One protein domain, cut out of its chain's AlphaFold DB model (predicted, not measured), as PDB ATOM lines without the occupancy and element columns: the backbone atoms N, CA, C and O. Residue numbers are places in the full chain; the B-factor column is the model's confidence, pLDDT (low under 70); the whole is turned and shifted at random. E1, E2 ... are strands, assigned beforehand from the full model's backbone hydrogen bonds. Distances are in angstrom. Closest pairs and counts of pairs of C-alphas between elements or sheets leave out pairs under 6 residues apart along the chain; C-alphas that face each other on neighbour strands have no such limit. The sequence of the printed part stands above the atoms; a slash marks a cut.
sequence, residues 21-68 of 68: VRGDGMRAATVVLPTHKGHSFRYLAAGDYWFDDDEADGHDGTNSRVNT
ATOM      1  N   VAL A  21     297.072 196.639 236.979       93.12
ATOM      2  CA  VAL A  21     295.707 197.179 237.098       93.12
ATOM      3  C   VAL A  21     294.744 196.374 236.229       93.12
ATOM      4  O   VAL A  21     295.039 196.075 235.072       93.12
ATOM      5  N   ARG A  22     293.571 196.076 236.779       92.50
ATOM      6  CA  ARG A  22     292.448 195.439 236.095       92.50
ATOM      7  C   ARG A  22     291.280 196.424 235.980       92.50
ATOM      8  O   ARG A  22     291.197 197.410 236.710       92.50
ATOM      9  N   GLY A  23     290.377 196.170 235.032       92.88
ATOM     10  CA  GLY A  23     289.226 197.044 234.746       92.88
ATOM     11  C   GLY A  23     288.139 197.066 235.828       92.88
ATOM     12  O   GLY A  23     287.226 197.879 235.751       92.88
ATOM     13  N   ASP A  24     288.240 196.192 236.826       92.44
ATOM     14  CA  ASP A  24     287.359 196.086 237.995       92.44
ATOM     15  C   ASP A  24     287.864 196.903 239.202       92.44
ATOM     16  O   ASP A  24     287.281 196.847 240.281       92.44
ATOM     17  N   GLY A  25     288.945 197.671 239.028       91.56
ATOM     18  CA  GLY A  25     289.571 198.446 240.098       91.56
ATOM     19  C   GLY A  25     290.547 197.643 240.964       91.56
ATOM     20  O   GLY A  25     291.198 198.227 241.830       91.56
ATOM     21  N   MET A  26     290.709 196.340 240.716       89.88
ATOM     22  CA  MET A  26     291.684 195.499 241.405       89.88
ATOM     23  C   MET A  26     293.057 195.566 240.724       89.88
ATOM     24  O   MET A  26     293.211 196.009 239.582       89.88
ATOM     25  N   ARG A  27     294.093 195.096 241.424       92.50
ATOM     26  CA  ARG A  27     295.399 194.796 240.835       92.50
ATOM     27  C   ARG A  27     295.738 193.325 241.052       92.50
ATOM     28  O   ARG A  27     295.442 192.798 242.117       92.50
ATOM     29  N   ALA A  28     296.356 192.669 240.074       91.56
ATOM     30  CA  ALA A  28     296.717 191.253 240.181       91.56
ATOM     31  C   ALA A  28     298.038 190.928 239.477       91.56
ATOM     32  O   ALA A  28     298.435 191.606 238.530       91.56
ATOM     33  N   ALA A  29     298.682 189.849 239.913       90.25
ATOM     34  CA  ALA A  29     299.790 189.207 239.218       90.25
ATOM     35  C   ALA A  29     299.492 187.711 239.074       90.25
ATOM     36  O   ALA A  29     298.831 187.117 239.924       90.25
ATOM     37  N   THR A  30     299.979 187.098 237.998       89.38
ATOM     38  CA  THR A  30     299.915 185.647 237.805       89.38
ATOM     39  C   THR A  30     301.319 185.086 237.929       89.38
ATOM     40  O   THR A  30     302.220 185.504 237.203       89.38
ATOM     41  N   VAL A  31     301.496 184.139 238.846       87.12
ATOM     42  CA  VAL A  31     302.774 183.476 239.112       87.12
ATOM     43  C   VAL A  31     302.599 181.984 238.870       87.12
ATOM     44  O   VAL A  31     301.605 181.392 239.285       87.12
ATOM     45  N   VAL A  32     303.560 181.369 238.182       88.56
ATOM     46  CA  VAL A  32     303.591 179.917 237.985       88.56
ATOM     47  C   VAL A  32     304.316 179.285 239.167       88.56
ATOM     48  O   VAL A  32     305.476 179.601 239.424       88.56
ATOM     49  N   LEU A  33     303.636 178.384 239.873       87.00
ATOM     50  CA  LEU A  33     304.148 177.710 241.062       87.00
ATOM     51  C   LEU A  33     304.278 176.196 240.815       87.00
ATOM     52  O   LEU A  33     303.426 175.612 240.140       87.00
ATOM     53  N   PRO A  34     305.312 175.531 241.361       88.88
ATOM     54  CA  PRO A  34     305.359 174.072 241.405       88.88
ATOM     55  C   PRO A  34     304.186 173.504 242.213       88.88
ATOM     56  O   PRO A  34     303.970 173.959 243.333       88.88
ATOM     57  N   THR A  35     303.506 172.485 241.682       91.06
ATOM     58  CA  THR A  35     302.338 171.845 242.313       91.06
ATOM     59  C   THR A  35     302.696 171.026 243.555       91.06
ATOM     60  O   THR A  35     303.851 170.630 243.759       91.06
ATOM     61  N   HIS A  36     301.686 170.728 244.376       92.44
ATOM     62  CA  HIS A  36     301.775 169.916 245.599       92.44
ATOM     63  C   HIS A  36     302.782 170.452 246.622       92.44
ATOM     64  O   HIS A  36     303.519 169.699 247.270       92.44
ATOM     65  N   LYS A  37     302.846 171.779 246.745       90.31
ATOM     66  CA  LYS A  37     303.757 172.498 247.643       90.31
ATOM     67  C   LYS A  37     303.072 173.717 248.250       90.31
ATOM     68  O   LYS A  37     302.240 174.349 247.605       90.31
ATOM     69  N   GLY A  38     303.480 174.043 249.477       92.00
ATOM     70  CA  GLY A  38     303.106 175.279 250.158       92.00
ATOM     71  C   GLY A  38     304.130 176.385 249.901       92.00
ATOM     72  O   GLY A  38     305.315 176.219 250.214       92.00
ATOM     73  N   HIS A  39     303.663 177.519 249.392       90.81
ATOM     74  CA  HIS A  39     304.465 178.682 249.010       90.81
ATOM     75  C   HIS A  39     304.123 179.871 249.899       90.81
ATOM     76  O   HIS A  39     302.966 180.048 250.269       90.81
ATOM     77  N   SER A  40     305.128 180.674 250.250       91.56
ATOM     78  CA  SER A  40     304.929 181.909 251.014       91.56
ATOM     79  C   SER A  40     304.962 183.123 250.093       91.56
ATOM     80  O   SER A  40     305.775 183.162 249.168       91.56
ATOM     81  N   PHE A  41     304.117 184.114 250.365       89.88
ATOM     82  CA  PHE A  41     304.064 185.370 249.617       89.88
ATOM     83  C   PHE A  41     303.648 186.545 250.514       89.88
ATOM     84  O   PHE A  41     303.134 186.344 251.615       89.88
ATOM     85  N   ARG A  42     303.888 187.772 250.033       90.69
ATOM     86  CA  ARG A  42     303.381 189.034 250.601       90.69
ATOM     87  C   ARG A  42     303.171 190.067 249.505       90.69
ATOM     88  O   ARG A  42     303.836 190.007 248.468       90.69
ATOM     89  N   TYR A  43     302.328 191.056 249.780       90.75
ATOM     90  CA  TYR A  43     302.154 192.214 248.916       90.75
ATOM     91  C   TYR A  43     302.943 193.419 249.427       90.75
ATOM     92  O   TYR A  43     302.962 193.707 250.624       90.75
ATOM     93  N   LEU A  44     303.555 194.146 248.491       90.06
ATOM     94  CA  LEU A  44     304.162 195.452 248.727       90.06
ATOM     95  C   LEU A  44     303.269 196.537 248.115       90.06
ATOM     96  O   LEU A  44     303.104 196.606 246.896       90.06
ATOM     97  N   ALA A  45     302.683 197.376 248.964       88.81
ATOM     98  CA  ALA A  45     301.947 198.570 248.572       88.81
ATOM     99  C   ALA A  45     302.867 199.796 248.458       88.81
ATOM    100  O   ALA A  45     304.056 199.768 248.778       88.81
ATOM    101  N   ALA A  46     302.285 200.909 248.006       86.69
ATOM    102  CA  ALA A  46     302.949 202.204 248.028       86.69
ATOM    103  C   ALA A  46     303.373 202.599 249.455       86.69
ATOM    104  O   ALA A  46     302.697 202.267 250.429       86.69
ATOM    105  N   GLY A  47     304.476 203.347 249.560       89.19
ATOM    106  CA  GLY A  47     305.041 203.754 250.850       89.19
ATOM    107  C   GLY A  47     305.746 202.620 251.595       89.19
ATOM    108  O   GLY A  47     305.803 202.655 252.820       89.19
ATOM    109  N   ASP A  48     306.226 201.613 250.860       87.62
ATOM    110  CA  ASP A  48     306.941 200.442 251.382       87.62
ATOM    111  C   ASP A  48     306.146 199.637 252.425       87.62
ATOM    112  O   ASP A  48     306.702 198.926 253.267       87.62
ATOM    113  N   TYR A  49     304.817 199.749 252.364       89.19
ATOM    114  CA  TYR A  49     303.916 199.061 253.268       89.19
ATOM    115  C   TYR A  49     303.710 197.616 252.822       89.19
ATOM    116  O   TYR A  49     303.217 197.351 251.725       89.19
ATOM    117  N   TRP A  50     304.057 196.685 253.704       90.25
ATOM    118  CA  TRP A  50     303.847 195.262 253.485       90.25
ATOM    119  C   TRP A  50     302.592 194.777 254.193       90.25
ATOM    120  O   TRP A  50     302.413 195.039 255.384       90.25
ATOM    121  N   PHE A  51     301.779 194.006 253.481       90.94
ATOM    122  CA  PHE A  51     300.570 193.402 254.023       90.94
ATOM    123  C   PHE A  51     300.339 192.004 253.456       90.94
ATOM    124  O   PHE A  51     300.915 191.614 252.432       90.94
ATOM    125  N   ASP A  52     299.513 191.265 254.179       93.06
ATOM    126  CA  ASP A  52     299.191 189.871 253.924       93.06
ATOM    127  C   ASP A  52     297.799 189.786 253.270       93.06
ATOM    128  O   ASP A  52     297.038 190.753 253.267       93.06
ATOM    129  N   ASP A  53     297.494 188.639 252.676       92.69
ATOM    130  CA  ASP A  53     296.187 188.315 252.102       92.69
ATOM    131  C   ASP A  53     295.330 187.559 253.124       92.69
ATOM    132  O   ASP A  53     295.708 186.455 253.517       92.69
ATOM    133  N   ASP A  54     294.201 188.136 253.545       93.25
ATOM    134  CA  ASP A  54     293.274 187.515 254.506       93.25
ATOM    135  C   ASP A  54     292.593 186.256 253.937       93.25
ATOM    136  O   ASP A  54     292.105 185.417 254.695       93.25
ATOM    137  N   GLU A  55     292.554 186.110 252.607       94.88
ATOM    138  CA  GLU A  55     291.985 184.942 251.924       94.88
ATOM    139  C   GLU A  55     293.032 183.854 251.628       94.88
ATOM    140  O   GLU A  55     292.726 182.860 250.967       94.88
ATOM    141  N   ALA A  56     294.269 184.009 252.111       95.94
ATOM    142  CA  ALA A  56     295.303 182.990 251.975       95.94
ATOM    143  C   ALA A  56     294.904 181.666 252.651       95.94
ATOM    144  O   ALA A  56     294.201 181.638 253.661       95.94
ATOM    145  N   ASP A  57     295.463 180.549 252.171       96.94
ATOM    146  CA  ASP A  57     295.269 179.231 252.795       96.94
ATOM    147  C   ASP A  57     295.784 179.180 254.247       96.94
ATOM    148  O   ASP A  57     295.450 178.273 255.012       96.94
ATOM    149  N   GLY A  58     296.654 180.121 254.621       96.81
ATOM    150  CA  GLY A  58     297.104 180.329 255.988       96.81
ATOM    151  C   GLY A  58     298.170 181.413 256.093       96.81
ATOM    152  O   GLY A  58     298.578 182.010 255.097       96.81
ATOM    153  N   HIS A  59     298.667 181.620 257.311       94.38
ATOM    154  CA  HIS A  59     299.736 182.575 257.597       94.38
ATOM    155  C   HIS A  59     300.859 181.910 258.397       94.38
ATOM    156  O   HIS A  59     300.604 181.114 259.301       94.38
ATOM    157  N   ASP A  60     302.103 182.246 258.063       89.69
ATOM    158  CA  ASP A  60     303.312 181.846 258.788       89.69
ATOM    159  C   ASP A  60     304.111 183.097 259.171       89.69
ATOM    160  O   ASP A  60     304.819 183.699 258.354       89.69
ATOM    161  N   GLY A  61     303.930 183.530 260.420       90.31
ATOM    162  CA  GLY A  61     304.427 184.814 260.897       90.31
ATOM    163  C   GLY A  61     303.795 185.960 260.111       90.31
ATOM    164  O   GLY A  61     302.584 186.133 260.133       90.31
ATOM    165  N   THR A  62     304.627 186.736 259.420       89.38
ATOM    166  CA  THR A  62     304.196 187.869 258.588       89.38
ATOM    167  C   THR A  62     304.039 187.489 257.117       89.38
ATOM    168  O   THR A  62     304.293 188.328 256.267       89.38
ATOM    169  N   ASN A  63     303.813 186.220 256.782       90.31
ATOM    170  CA  ASN A  63     303.700 185.785 255.391       90.31
ATOM    171  C   ASN A  63     302.384 185.054 255.169       90.31
ATOM    172  O   ASN A  63     302.045 184.158 255.942       90.31
ATOM    173  N   SER A  64     301.725 185.343 254.052       94.50
ATOM    174  CA  SER A  64     300.626 184.527 253.543       94.50
ATOM    175  C   SER A  64     301.145 183.225 252.936       94.50
ATOM    176  O   SER A  64     302.275 183.153 252.441       94.50
ATOM    177  N   ARG A  65     300.312 182.183 252.968       95.44
ATOM    178  CA  ARG A  65     300.595 180.845 252.443       95.44
ATOM    179  C   ARG A  65     299.552 180.451 251.406       95.44
ATOM    180  O   ARG A  65     298.365 180.667 251.604       95.44
ATOM    181  N   VAL A  66     300.003 179.822 250.329       94.25
ATOM    182  CA  VAL A  66     299.138 179.159 249.345       94.25
ATOM    183  C   VAL A  66     299.652 177.753 249.088       94.25
ATOM    184  O   VAL A  66     300.864 177.538 248.993       94.25
ATOM    185  N   ASN A  67     298.748 176.792 248.978       94.50
ATOM    186  CA  ASN A  67     299.047 175.416 248.630       94.50
ATOM    187  C   ASN A  67     298.561 175.146 247.208       94.50
ATOM    188  O   ASN A  67     297.413 175.391 246.851       94.50
ATOM    189  N   THR A  68     299.473 174.633 246.396       90.88
ATOM    190  CA  THR A  68     299.208 174.163 245.023       90.88
ATOM    191  C   THR A  68     299.260 172.652 244.942       90.88
ATOM    192  O   THR A  68     299.754 172.043 245.916       90.88
TER     193      THR A  68
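This is residues 21 to 68 of the 68 residues of an uncharacterized protein of Streptomyces lavendulae subsp. lavendulae (UniProt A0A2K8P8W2). Little regular structure: a small sheet of three short strands, with a long loop, residues 42 to 57, folded back on itself, while residues 22 to 28 stick out. The printed part has 48 residues, 12 in named strands E1, E2, E3, with no named helix; the class is all strand. The sheet's order is E1, E3, E2, antiparallel. It is loose, radius of gyration of the C-alphas 12.1 A, spanning 31 by 24 by 16 A.

After residues 21 to 37, find E1, residues 38 to 41, from C-alpha 38 at (303.106, 175.279, 250.158), 10.2 A long. E2, residues 58 to 60, runs 7.0 A; E3, residues 63 to 67, runs 13.2 A to C-alpha 67 at (299.047, 175.416, 248.630).

Look at inner strand E3: it is antiparallel to E1 at 145 degrees, N 39 and O 66 within hydrogen-bond range at 2.8 A. E2 and E3 form a hairpin, antiparallel at 132 degrees, N 65 and O 58 within hydrogen-bond range at 2.8 A.

The farthest C-alphas, of His 36 and Gly 47, are 34.4 A apart. The link E1 to E2 is long, 16 residues. The printed part has no cut; no printed residue is under pLDDT 70.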